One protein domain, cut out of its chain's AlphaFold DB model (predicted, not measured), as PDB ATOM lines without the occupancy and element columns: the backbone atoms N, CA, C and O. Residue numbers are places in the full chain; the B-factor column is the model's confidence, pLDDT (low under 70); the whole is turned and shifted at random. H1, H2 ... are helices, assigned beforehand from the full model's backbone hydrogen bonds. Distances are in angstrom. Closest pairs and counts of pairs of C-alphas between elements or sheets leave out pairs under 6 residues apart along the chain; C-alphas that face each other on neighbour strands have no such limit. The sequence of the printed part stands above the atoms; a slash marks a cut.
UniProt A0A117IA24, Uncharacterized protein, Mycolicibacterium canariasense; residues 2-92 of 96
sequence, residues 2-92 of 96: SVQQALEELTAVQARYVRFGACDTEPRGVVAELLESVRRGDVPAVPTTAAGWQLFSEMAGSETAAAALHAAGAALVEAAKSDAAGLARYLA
ATOM      1  N   SER A   2      50.838 -32.424  27.633       95.81
ATOM      2  CA  SER A   2      49.523 -32.716  27.042       95.81
ATOM      3  C   SER A   2      49.061 -31.584  26.121       95.81
ATOM      4  O   SER A   2      49.581 -30.468  26.204       95.81
ATOM      5  N   VAL A   3      48.046 -31.839  25.284       95.94
ATOM      6  CA  VAL A   3      47.415 -30.781  24.464       95.94
ATOM      7  C   VAL A   3      46.903 -29.634  25.333       95.94
ATOM      8  O   VAL A   3      47.090 -28.471  24.993       95.94
ATOM      9  N   GLN A   4      46.311 -29.950  26.487       95.00
ATOM     10  CA  GLN A   4      45.800 -28.942  27.414       95.00
ATOM     11  C   GLN A   4      46.915 -28.034  27.952       95.00
ATOM     12  O   GLN A   4      46.768 -26.818  27.922       95.00
ATOM     13  N   GLN A   5      48.038 -28.609  28.393       96.62
ATOM     14  CA  GLN A   5      49.176 -27.826  28.888       96.62
ATOM     15  C   GLN A   5      49.730 -26.899  27.800       96.62
ATOM     16  O   GLN A   5      49.976 -25.724  28.052       96.62
ATOM     17  N   ALA A   6      49.858 -27.400  26.569       97.44
ATOM     18  CA  ALA A   6      50.349 -26.595  25.456       97.44
ATOM     19  C   ALA A   6      49.374 -25.471  25.054       97.44
ATOM     20  O   ALA A   6      49.803 -24.382  24.677       97.44
ATOM     21  N   LEU A   7      48.060 -25.703  25.162       95.62
ATOM     22  CA  LEU A   7      47.039 -24.668  24.959       95.62
ATOM     23  C   LEU A   7      47.094 -23.586  26.039       95.62
ATOM     24  O   LEU A   7      46.959 -22.405  25.720       95.62
ATOM     25  N   GLU A   8      47.301 -23.966  27.299       96.19
ATOM     26  CA  GLU A   8      47.469 -23.022  28.408       96.19
ATOM     27  C   GLU A   8      48.714 -22.143  28.196       96.19
ATOM     28  O   GLU A   8      48.636 -20.919  28.323       96.19
ATOM     29  N   GLU A   9      49.835 -22.740  27.778       97.44
ATOM     30  CA  GLU A   9      51.061 -22.014  27.425       97.44
ATOM     31  C   GLU A   9      50.850 -21.058  26.244       97.44
ATOM     32  O   GLU A   9      51.207 -19.879  26.323       97.44
ATOM     33  N   LEU A  10      50.221 -21.526  25.163       97.19
ATOM     34  CA  LEU A  10      49.920 -20.697  23.998       97.19
ATOM     35  C   LEU A  10      48.979 -19.540  24.350       97.19
ATOM     36  O   LEU A  10      49.227 -18.407  23.940       97.19
ATOM     37  N   THR A  11      47.954 -19.792  25.166       96.25
ATOM     38  CA  THR A  11      47.023 -18.760  25.645       96.25
ATOM     39  C   THR A  11      47.754 -17.706  26.477       96.25
ATOM     40  O   THR A  11      47.507 -16.509  26.323       96.25
ATOM     41  N   ALA A  12      48.701 -18.116  27.324       97.81
ATOM     42  CA  ALA A  12      49.530 -17.185  28.086       97.81
ATOM     43  C   ALA A  12      50.423 -16.324  27.174       97.81
ATOM     44  O   ALA A  12      50.576 -15.122  27.411       97.81
ATOM     45  N   VAL A  13      50.979 -16.905  26.102       97.94
ATOM     46  CA  VAL A  13      51.732 -16.155  25.084       97.94
ATOM     47  C   VAL A  13      50.824 -15.168  24.349       97.94
ATOM     48  O   VAL A  13      51.181 -13.995  24.243       97.94
ATOM     49  N   GLN A  14      49.640 -15.591  23.906       97.44
ATOM     50  CA  GLN A  14      48.663 -14.703  23.272       97.44
ATOM     51  C   GLN A  14      48.311 -13.528  24.194       97.44
ATOM     52  O   GLN A  14      48.430 -12.371  23.787       97.44
ATOM     53  N   ALA A  15      48.004 -13.796  25.468       97.19
ATOM     54  CA  ALA A  15      47.686 -12.765  26.456       97.19
ATOM     55  C   ALA A  15      48.838 -11.769  26.663       97.19
ATOM     56  O   ALA A  15      48.618 -10.558  26.723       97.19
ATOM     57  N   ARG A  16      50.087 -12.252  26.712       97.88
ATOM     58  CA  ARG A  16      51.281 -11.397  26.819       97.88
ATOM     59  C   ARG A  16      51.427 -10.444  25.629       97.88
ATOM     60  O   ARG A  16      51.914  -9.326  25.797       97.88
ATOM     61  N   TYR A  17      51.027 -10.885  24.440       96.94
ATOM     62  CA  TYR A  17      51.163 -10.141  23.190       96.94
ATOM     63  C   TYR A  17      49.833  -9.570  22.675       96.94
ATOM     64  O   TYR A  17      49.748  -9.176  21.513       96.94
ATOM     65  N   VAL A  18      48.825  -9.424  23.546       96.19
ATOM     66  CA  VAL A  18      47.483  -8.917  23.197       96.19
ATOM     67  C   VAL A  18      47.513  -7.580  22.453       96.19
ATOM     68  O   VAL A  18      46.730  -7.362  21.538       96.19
ATOM     69  N   ARG A  19      48.478  -6.702  22.763       95.94
ATOM     70  CA  ARG A  19      48.639  -5.398  22.095       95.94
ATOM     71  C   ARG A  19      48.937  -5.488  20.590       95.94
ATOM     72  O   ARG A  19      48.857  -4.476  19.910       95.94
ATOM     73  N   PHE A  20      49.352  -6.658  20.109       96.38
ATOM     74  CA  PHE A  20      49.646  -6.939  18.704       96.38
ATOM     75  C   PHE A  20      48.508  -7.703  18.011       96.38
ATOM     76  O   PHE A  20      48.715  -8.225  16.920       96.38
ATOM     77  N   GLY A  21      47.349  -7.824  18.663       95.06
ATOM     78  CA  GLY A  21      46.211  -8.595  18.170       95.06
ATOM     79  C   GLY A  21      46.314 -10.094  18.442       95.06
ATOM     80  O   GLY A  21      45.480 -10.849  17.980       95.06
ATOM     81  N   ALA A  22      47.295 -10.574  19.221       95.31
ATOM     82  CA  ALA A  22      47.540 -12.013  19.405       95.31
ATOM     83  C   ALA A  22      46.372 -12.801  20.043       95.31
ATOM     84  O   ALA A  22      46.349 -14.027  19.955       95.31
ATOM     85  N   CYS A  23      45.421 -12.114  20.684       93.94
ATOM     86  CA  CYS A  23      44.199 -12.709  21.231       93.94
ATOM     87  C   CYS A  23      42.970 -12.529  20.329       93.94
ATOM     88  O   CYS A  23      41.882 -12.932  20.752       93.94
ATOM     89  N   ASP A  24      43.114 -11.914  19.156       92.88
ATOM     90  CA  ASP A  24      42.008 -11.626  18.246       92.88
ATOM     91  C   ASP A  24      41.493 -12.912  17.587       92.88
ATOM     92  O   ASP A  24      41.988 -14.022  17.830       92.88
ATOM     93  N   THR A  25      40.440 -12.781  16.788       89.50
ATOM     94  CA  THR A  25      39.800 -13.923  16.134       89.50
ATOM     95  C   THR A  25      40.745 -14.594  15.137       89.50
ATOM     96  O   THR A  25      40.766 -15.820  15.041       89.50
ATOM     97  N   GLU A  26      41.570 -13.818  14.441       93.38
ATOM     98  CA  GLU A  26      42.432 -14.286  13.363       93.38
ATOM     99  C   GLU A  26      43.578 -15.178  13.875       93.38
ATOM    100  O   GLU A  26      43.685 -16.310  13.394       93.38
ATOM    101  N   PRO A  27      44.378 -14.798  14.897       92.31
ATOM    102  CA  PRO A  27      45.393 -15.703  15.434       92.31
ATOM    103  C   PRO A  27      44.795 -16.952  16.090       92.31
ATOM    104  O   PRO A  27      45.418 -18.010  16.055       92.31
ATOM    105  N   ARG A  28      43.586 -16.880  16.668       92.94
ATOM    106  CA  ARG A  28      42.877 -18.082  17.154       92.94
ATOM    107  C   ARG A  28      42.488 -19.009  16.005       92.94
ATOM    108  O   ARG A  28      42.625 -20.222  16.144       92.94
ATOM    109  N   GLY A  29      42.071 -18.448  14.869       93.44
ATOM    110  CA  GLY A  29      41.822 -19.194  13.636       93.44
ATOM    111  C   GLY A  29      43.059 -19.959  13.165       93.44
ATOM    112  O   GLY A  29      42.970 -21.155  12.899       93.44
ATOM    113  N   VAL A  30      44.233 -19.317  13.183       96.69
ATOM    114  CA  VAL A  30      45.517 -19.977  12.877       96.69
ATOM    115  C   VAL A  30      45.749 -21.187  13.792       96.69
ATOM    116  O   VAL A  30      46.118 -22.262  13.324       96.69
ATOM    117  N   VAL A  31      45.498 -21.055  15.098       96.25
ATOM    118  CA  VAL A  31      45.646 -22.170  16.054       96.25
ATOM    119  C   VAL A  31      44.691 -23.320  15.738       96.25
ATOM    120  O   VAL A  31      45.106 -24.482  15.745       96.25
ATOM    121  N   ALA A  32      43.430 -23.008  15.433       94.88
ATOM    122  CA  ALA A  32      42.442 -24.009  15.051       94.88
ATOM    123  C   ALA A  32      42.871 -24.768  13.783       94.88
ATOM    124  O   ALA A  32      42.807 -25.998  13.754       94.88
ATOM    125  N   GLU A  33      43.391 -24.068  12.772       95.31
ATOM    126  CA  GLU A  33      43.905 -24.678  11.540       95.31
ATOM    127  C   GLU A  33      45.101 -25.610  11.784       95.31
ATOM    128  O   GLU A  33      45.182 -26.680  11.171       95.31
ATOM    129  N   LEU A  34      46.012 -25.254  12.699       96.88
ATOM    130  CA  LEU A  34      47.139 -26.113  13.078       96.88
ATOM    131  C   LEU A  34      46.650 -27.427  13.701       96.88
ATOM    132  O   LEU A  34      47.080 -28.504  13.286       96.88
ATOM    133  N   LEU A  35      45.734 -27.352  14.670       96.19
ATOM    134  CA  LEU A  35      45.186 -28.527  15.354       96.19
ATOM    135  C   LEU A  35      44.359 -29.411  14.422       96.19
ATOM    136  O   LEU A  35      44.455 -30.640  14.467       96.19
ATOM    137  N   GLU A  36      43.581 -28.788  13.547       94.69
ATOM    138  CA  GLU A  36      42.800 -29.480  12.536       94.69
ATOM    139  C   GLU A  36      43.706 -30.191  11.514       94.69
ATOM    140  O   GLU A  36      43.442 -31.334  11.143       94.69
ATOM    141  N   SER A  37      44.818 -29.570  11.114       95.62
ATOM    142  CA  SER A  37      45.820 -30.205  10.247       95.62
ATOM    143  C   SER A  37      46.428 -31.443  10.910       95.62
ATOM    144  O   SER A  37      46.485 -32.504  10.288       95.62
ATOM    145  N   VAL A  38      46.785 -31.361  12.201       96.69
ATOM    146  CA  VAL A  38      47.243 -32.540  12.960       96.69
ATOM    147  C   VAL A  38      46.164 -33.624  12.997       96.69
ATOM    148  O   VAL A  38      46.474 -34.792  12.768       96.69
ATOM    149  N   ARG A  39      44.892 -33.262  13.225       95.12
ATOM    150  CA  ARG A  39      43.779 -34.226  13.237       95.12
ATOM    151  C   ARG A  39      43.646 -34.978  11.911       95.12
ATOM    152  O   ARG A  39      43.344 -36.170  11.928       95.12
ATOM    153  N   ARG A  40      43.843 -34.302  10.778       94.81
ATOM    154  CA  ARG A  40      43.783 -34.924   9.444       94.81
ATOM    155  C   ARG A  40      45.007 -35.783   9.112       94.81
ATOM    156  O   ARG A  40      44.963 -36.522   8.133       94.81
ATOM    157  N   GLY A  41      46.061 -35.726   9.927       94.81
ATOM    158  CA  GLY A  41      47.336 -36.387   9.656       94.81
ATOM    159  C   GLY A  41      48.260 -35.583   8.737       94.81
ATOM    160  O   GLY A  41      49.253 -36.128   8.254       94.81
ATOM    161  N   ASP A  42      47.956 -34.303   8.506       95.06
ATOM    162  CA  ASP A  42      48.810 -33.395   7.743       95.06
ATOM    163  C   ASP A  42      50.006 -32.935   8.596       95.06
ATOM    164  O   ASP A  42      49.981 -32.967   9.831       95.06
ATOM    165  N   VAL A  43      51.062 -32.445   7.939       90.31
ATOM    166  CA  VAL A  43      52.169 -31.754   8.615       90.31
ATOM    167  C   VAL A  43      51.849 -30.254   8.653       90.31
ATOM    168  O   VAL A  43      51.995 -29.590   7.625       90.31
ATOM    169  N   PRO A  44      51.408 -29.689   9.796       93.50
ATOM    170  CA  PRO A  44      51.103 -28.266   9.879       93.50
ATOM    171  C   PRO A  44      52.370 -27.415   9.758       93.50
ATOM    172  O   PRO A  44      53.393 -27.697  10.387       93.50
ATOM    173  N   ALA A  45      52.274 -26.327   8.998       94.38
ATOM    174  CA  ALA A  45      53.295 -25.291   8.957       94.38
ATOM    175  C   ALA A  45      52.968 -24.219  10.003       94.38
ATOM    176  O   ALA A  45      52.061 -23.413   9.813       94.38
ATOM    177  N   VAL A  46      53.703 -24.209  11.117       97.94
ATOM    178  CA  VAL A  46      53.535 -23.186  12.159       97.94
ATOM    179  C   VAL A  46      54.096 -21.856  11.647       97.94
ATOM    180  O   VAL A  46      55.287 -21.808  11.320       97.94
ATOM    181  N   PRO A  47      53.303 -20.768  11.593       98.06
ATOM    182  CA  PRO A  47      53.785 -19.500  11.062       98.06
ATOM    183  C   PRO A  47      54.983 -18.956  11.841       98.06
ATOM    184  O   PRO A  47      55.125 -19.180  13.044       98.06
ATOM    185  N   THR A  48      55.858 -18.234  11.147       97.94
ATOM    186  CA  THR A  48      57.086 -17.648  11.713       97.94
ATOM    187  C   THR A  48      57.091 -16.124  11.688       97.94
ATOM    188  O   THR A  48      57.988 -15.522  12.269       97.94
ATOM    189  N   THR A  49      56.111 -15.501  11.030       97.94
ATOM    190  CA  THR A  49      56.045 -14.048  10.817       97.94
ATOM    191  C   THR A  49      54.801 -13.449  11.451       97.94
ATOM    192  O   THR A  49      53.792 -14.139  11.631       97.94
ATOM    193  N   ALA A  50      54.844 -12.149  11.752       97.25
ATOM    194  CA  ALA A  50      53.686 -11.429  12.281       97.25
ATOM    195  C   ALA A  50      52.479 -11.518  11.341       97.25
ATOM    196  O   ALA A  50      51.368 -11.780  11.792       97.25
ATOM    197  N   ALA A  51      52.707 -11.382  10.031       96.56
ATOM    198  CA  ALA A  51      51.661 -11.528   9.020       96.56
ATOM    199  C   ALA A  51      51.070 -12.948   8.984       96.56
ATOM    200  O   ALA A  51      49.859 -13.104   8.874       96.56
ATOM    201  N   GLY A  52      51.900 -13.987   9.117       96.88
ATOM    202  CA  GLY A  52      51.424 -15.372   9.140       96.88
ATOM    203  C   GLY A  52      50.580 -15.696  10.376       96.88
ATOM    204  O   GLY A  52      49.627 -16.461  10.284       96.88
ATOM    205  N   TRP A  53      50.889 -15.068  11.512       97.12
ATOM    206  CA  TRP A  53      50.068 -15.121  12.723       97.12
ATOM    207  C   TRP A  53      48.892 -14.142  12.716       97.12
ATOM    208  O   TRP A  53      48.178 -14.087  13.710       97.12
ATOM    209  N   GLN A  54      48.684 -13.386  11.631       96.12
ATOM    210  CA  GLN A  54      47.634 -12.368  11.511       96.12
ATOM    211  C   GLN A  54      47.700 -11.295  12.617       96.12
ATOM    212  O   GLN A  54      46.683 -10.814  13.106       96.12
ATOM    213  N   LEU A  55      48.912 -10.926  13.036       96.38
ATOM    214  CA  LEU A  55      49.148  -9.846  13.996       96.38
ATOM    215  C   LEU A  55      49.106  -8.475  13.312       96.38
ATOM    216  O   LEU A  55      49.283  -8.363  12.096       96.38
ATOM    217  N   PHE A  56      49.019  -7.411  14.113       93.69
ATOM    218  CA  PHE A  56      49.285  -6.040  13.664       93.69
ATOM    219  C   PHE A  56      50.765  -5.887  13.273       93.69
ATOM    220  O   PHE A  56      51.624  -5.512  14.078       93.69
ATOM    221  N   SER A  57      51.074  -6.235  12.024       80.81
ATOM    222  CA  SER A  57      52.432  -6.449  11.517       80.81
ATOM    223  C   SER A  57      53.271  -5.171  11.443       80.81
ATOM    224  O   SER A  57      54.482  -5.237  11.644       80.81
ATOM    225  N   GLU A  58      52.643  -4.008  11.264       87.88
ATOM    226  CA  GLU A  58      53.326  -2.708  11.174       87.88
ATOM    227  C   GLU A  58      53.822  -2.167  12.532       87.88
ATOM    228  O   GLU A  58      54.541  -1.167  12.588       87.88
ATOM    229  N   MET A  59      53.480  -2.819  13.648       90.81
ATOM    230  CA  MET A  59      53.911  -2.391  14.980       90.81
ATOM    231  C   MET A  59      55.321  -2.884  15.317       90.81
ATOM    232  O   MET A  59      55.625  -4.073  15.232       90.81
ATOM    233  N   ALA A  60      56.168  -1.994  15.839       93.56
ATOM    234  CA  ALA A  60      57.472  -2.384  16.370       93.56
ATOM    235  C   ALA A  60      57.329  -3.460  17.471       93.56
ATOM    236  O   ALA A  60      56.680  -3.252  18.502       93.56
ATOM    237  N   GLY A  61      57.955  -4.618  17.249       93.62
ATOM    238  CA  GLY A  61      57.890  -5.785  18.136       93.62
ATOM    239  C   GLY A  61      56.859  -6.852  17.744       93.62
ATOM    240  O   GLY A  61      56.789  -7.870  18.432       93.62
ATOM    241  N   SER A  62      56.113  -6.668  16.649       95.88
ATOM    242  CA  SER A  62      55.194  -7.674  16.095       95.88
ATOM    243  C   SER A  62      55.914  -8.987  15.751       95.88
ATOM    244  O   SER A  62      55.445 -10.062  16.109       95.88
ATOM    245  N   GLU A  63      57.114  -8.918  15.173       97.56
ATOM    246  CA  GLU A  63      57.918 -10.111  14.858       97.56
ATOM    247  C   GLU A  63      58.435 -10.836  16.112       97.56
ATOM    248  O   GLU A  63      58.563 -12.058  16.134       97.56
ATOM    249  N   THR A  64      58.670 -10.116  17.213       97.88
ATOM    250  CA  THR A  64      58.979 -10.758  18.501       97.88
ATOM    251  C   THR A  64      57.769 -11.516  19.047       97.88
ATOM    252  O   THR A  64      57.931 -12.607  19.591       97.88
ATOM    253  N   ALA A  65      56.562 -10.963  18.894       97.38
ATOM    254  CA  ALA A  65      55.330 -11.667  19.238       97.38
ATOM    255  C   ALA A  65      55.142 -12.916  18.361       97.38
ATOM    256  O   ALA A  65      54.860 -13.991  18.887       97.38
ATOM    257  N   ALA A  66      55.390 -12.802  17.054       98.12
ATOM    258  CA  ALA A  66      55.329 -13.917  16.112       98.12
ATOM    259  C   ALA A  66      56.306 -15.045  16.462       98.12
ATOM    260  O   ALA A  66      55.924 -16.209  16.447       98.12
ATOM    261  N   ALA A  67      57.544 -14.719  16.844       98.44
ATOM    262  CA  ALA A  67      58.523 -15.714  17.274       98.44
ATOM    263  C   ALA A  67      58.083 -16.457  18.549       98.44
ATOM    264  O   ALA A  67      58.262 -17.671  18.660       98.44
ATOM    265  N   ALA A  68      57.473 -15.750  19.507       98.38
ATOM    266  CA  ALA A  68      56.941 -16.371  20.718       98.38
ATOM    267  C   ALA A  68      55.735 -17.277  20.419       98.38
ATOM    268  O   ALA A  68      55.660 -18.392  20.939       98.38
ATOM    269  N   LEU A  69      54.824 -16.826  19.551       98.19
ATOM    270  CA  LEU A  69      53.692 -17.629  19.086       98.19
ATOM    271  C   LEU A  69      54.156 -18.843  18.282       98.19
ATOM    272  O   LEU A  69      53.623 -19.927  18.481       98.19
ATOM    273  N   HIS A  70      55.187 -18.703  17.447       98.50
ATOM    274  CA  HIS A  70      55.790 -19.817  16.722       98.50
ATOM    275  C   HIS A  70      56.277 -20.909  17.676       98.50
ATOM    276  O   HIS A  70      55.927 -22.075  17.506       98.50
ATOM    277  N   ALA A  71      57.041 -20.541  18.708       98.50
ATOM    278  CA  ALA A  71      57.550 -21.502  19.682       98.50
ATOM    279  C   ALA A  71      56.413 -22.237  20.417       98.50
ATOM    280  O   ALA A  71      56.429 -23.465  20.503       98.50
ATOM    281  N   ALA A  72      55.400 -21.505  20.891       98.31
ATOM    282  CA  ALA A  72      54.250 -22.096  21.577       98.31
ATOM    283  C   ALA A  72      53.353 -22.924  20.635       98.31
ATOM    284  O   ALA A  72      52.875 -23.994  21.005       98.31
ATOM    285  N   GLY A  73      53.164 -22.479  19.392       98.06
ATOM    286  CA  GLY A  73      52.423 -23.202  18.362       98.06
ATOM    287  C   GLY A  73      53.114 -24.502  17.951       98.06
ATOM    288  O   GLY A  73      52.455 -25.527  17.803       98.06
ATOM    289  N   ALA A  74      54.445 -24.500  17.836       98.25
ATOM    290  CA  ALA A  74      55.227 -25.710  17.587       98.25
ATOM    291  C   ALA A  74      55.107 -26.709  18.747       98.25
ATOM    292  O   ALA A  74      54.851 -27.890  18.519       98.25
ATOM    293  N   ALA A  75      55.205 -26.226  19.988       98.06
ATOM    294  CA  ALA A  75      54.943 -27.020  21.186       98.06
ATOM    295  C   ALA A  75      53.537 -27.649  21.166       98.06
ATOM    296  O   ALA A  75      53.394 -28.851  21.403       98.06
ATOM    297  N   LEU A  76      52.508 -26.870  20.820       98.06
ATOM    298  CA  LEU A  76      51.135 -27.356  20.687       98.06
ATOM    299  C   LEU A  76      50.992 -28.432  19.608       98.06
ATOM    300  O   LEU A  76      50.355 -29.454  19.856       98.06
ATOM    301  N   VAL A  77      51.598 -28.239  18.437       97.94
ATOM    302  CA  VAL A  77      51.586 -29.231  17.354       97.94
ATOM    303  C   VAL A  77      52.215 -30.549  17.806       97.94
ATOM    304  O   VAL A  77      51.639 -31.613  17.576       97.94
ATOM    305  N   GLU A  78      53.365 -30.508  18.476       97.69
ATOM    306  CA  GLU A  78      54.030 -31.721  18.968       97.69
ATOM    307  C   GLU A  78      53.227 -32.418  20.076       97.69
ATOM    308  O   GLU A  78      53.120 -33.651  20.091       97.69
ATOM    309  N   ALA A  79      52.586 -31.647  20.959       97.56
ATOM    310  CA  ALA A  79      51.655 -32.187  21.946       97.56
ATOM    311  C   ALA A  79      50.445 -32.849  21.270       97.56
ATOM    312  O   ALA A  79      50.091 -33.970  21.623       97.56
ATOM    313  N   ALA A  80      49.853 -32.213  20.259       96.81
ATOM    314  CA  ALA A  80      48.707 -32.737  19.519       96.81
ATOM    315  C   ALA A  80      49.024 -34.035  18.763       96.81
ATOM    316  O   ALA A  80      48.204 -34.952  18.754       96.81
ATOM    317  N   LYS A  81      50.228 -34.153  18.185       96.06
ATOM    318  CA  LYS A  81      50.704 -35.396  17.555       96.06
ATOM    319  C   LYS A  81      50.898 -36.528  18.567       96.06
ATOM    320  O   LYS A  81      50.648 -37.686  18.245       96.06
ATOM    321  N   SER A  82      51.350 -36.197  19.776       95.81
ATOM    322  CA  SER A  82      51.692 -37.178  20.817       95.81
ATOM    323  C   SER A  82      50.508 -37.566  21.715       95.81
ATOM    324  O   SER A  82      50.522 -38.632  22.326       95.81
ATOM    325  N   ASP A  83      49.482 -36.717  21.804       95.69
ATOM    326  CA  ASP A  83      48.300 -36.865  22.661       95.69
ATOM    327  C   ASP A  83      47.013 -36.787  21.821       95.69
ATOM    328  O   ASP A  83      46.184 -35.883  21.954       95.69
ATOM    329  N   ALA A  84      46.837 -37.774  20.936       92.94
ATOM    330  CA  ALA A  84      45.675 -37.860  20.047       92.94
ATOM    331  C   ALA A  84      44.336 -37.898  20.814       92.94
ATOM    332  O   ALA A  84      43.337 -37.340  20.360       92.94
ATOM    333  N   ALA A  85      44.307 -38.518  22.000       94.94
ATOM    334  CA  ALA A  85      43.118 -38.553  22.851       94.94
ATOM    335  C   ALA A  85      42.809 -37.179  23.473       94.94
ATOM    336  O   ALA A  85      41.644 -36.793  23.577       94.94
ATOM    337  N   GLY A  86      43.827 -36.425  23.894       95.25
ATOM    338  CA  GLY A  86      43.686 -35.035  24.328       95.25
ATOM    339  C   GLY A  86      43.195 -34.126  23.208       95.25
ATOM    340  O   GLY A  86      42.244 -33.376  23.420       95.25
ATOM    341  N   LEU A  87      43.761 -34.264  22.006       95.38
ATOM    342  CA  LEU A  87      43.319 -33.532  20.819       95.38
ATOM    343  C   LEU A  87      41.842 -33.807  20.504       95.38
ATOM    344  O   LEU A  87      41.058 -32.873  20.347       95.38
ATOM    345  N   ALA A  88      41.439 -35.081  20.473       94.06
ATOM    346  CA  ALA A  88      40.054 -35.463  20.208       94.06
ATOM    347  C   ALA A  88      39.079 -34.888  21.249       94.06
ATOM    348  O   ALA A  88      38.021 -34.380  20.881       94.06
ATOM    349  N   ARG A  89      39.441 -34.918  22.541       94.56
ATOM    350  CA  ARG A  89      38.625 -34.323  23.616       94.56
ATOM    351  C   ARG A  89      38.475 -32.815  23.456       94.56
ATOM    352  O   ARG A  89      37.365 -32.310  23.578       94.56
ATOM    353  N   TYR A  90      39.571 -32.118  23.168       92.38
ATOM    354  CA  TYR A  90      39.558 -30.673  22.962       92.38
ATOM    355  C   TYR A  90      38.646 -30.277  21.790       92.38
ATOM    356  O   TYR A  90      37.774 -29.421  21.935       92.38
ATOM    357  N   LEU A  91      38.769 -30.958  20.650       90.69
ATOM    358  CA  LEU A  91      37.932 -30.674  19.482       90.69
ATOM    359  C   LEU A  91      36.457 -31.023  19.731       90.69
ATOM    360  O   LEU A  91      35.575 -30.270  19.324       90.69
ATOM    361  N   ALA A  92      36.172 -32.105  20.463       90.12
ATOM    362  CA  ALA A  92      34.808 -32.481  20.837       90.12
ATOM    363  C   ALA A  92      34.136 -31.480  21.794       90.12
ATOM    364  O   ALA A  92      32.912 -31.366  21.782       90.12
TER     365      ALA A  92
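What this domain is: This is residues 2 to 92 of the 96 residues of an uncharacterized protein of Mycolicibacterium canariasense (UniProt A0A117IA24). Three long helices, H3, H1 and H2, run lengthwise with their centres in a triangle, and the short H4 crosses the end where H1 begins and H2 and H3 end. H1 runs against the other two, and a long unnamed stretch, residues 41 to 61, leads back from the end of H2 to the start of H3. The printed part has 91 residues with four named helices, H1 to H4 in chain order, and no named strand; the class is all helix. The whole is compact, with a radius of gyration of the C-alphas of 12.5 A, and elongated, spanning 39 by 22 by 19 A.

Where its parts are: H3, residues 62 to 82, is the longest helix at 30.1 A, from C-alpha 62 at (55.194, -7.674, 16.095). H1 is residues 3 to 16, 19.9 A, from C-alpha 3 at (47.415, -30.781, 24.464). H2 is residues 25 to 40, 22.4 A. H4 is residues 84 to 92, ending at C-alpha 92 at (34.808, -32.481, 20.837).

How they stand to each other: H3 touches H1 at a shallow tilt of 8 degrees, opposite ways; the closest C-alphas, of Ala 6 and Leu 76, are 4.9 A apart. H3 touches H2 with residues 73 to 81 alone, at a shallow tilt of 28 degrees, the same way; the closest C-alphas are those of Val 38 and Lys 81, 6.4 A. H1 and H2 are near each other, with 6 pairs of C-alphas within 10 A. H4 touches H1 at a steep tilt of 61 degrees, closest at the C-alphas of Val 3 and Gly 86, 5.7 A. H2 and H4 only just touch, with 3 pairs of C-alphas within 8 A, the closest those of Arg 39 and Leu 87, 7.6 A. The helix packing is part aligned, part crossed: 2 of these 4 touching pairs are at a shallow tilt. In H1, H2, H3 and H4 every O i to N i+4 pair is within hydrogen-bond range.

The domain as a whole: The two farthest C-alphas, of Ala 60 and Ala 85, are 39.4 A apart. The printed part has no cut. The link from H2 to H3 is long, with 21 residues, and that from H3 to H4 is tight. The mean pLDDT of the printed part is 95.6, and no printed residue is under 70.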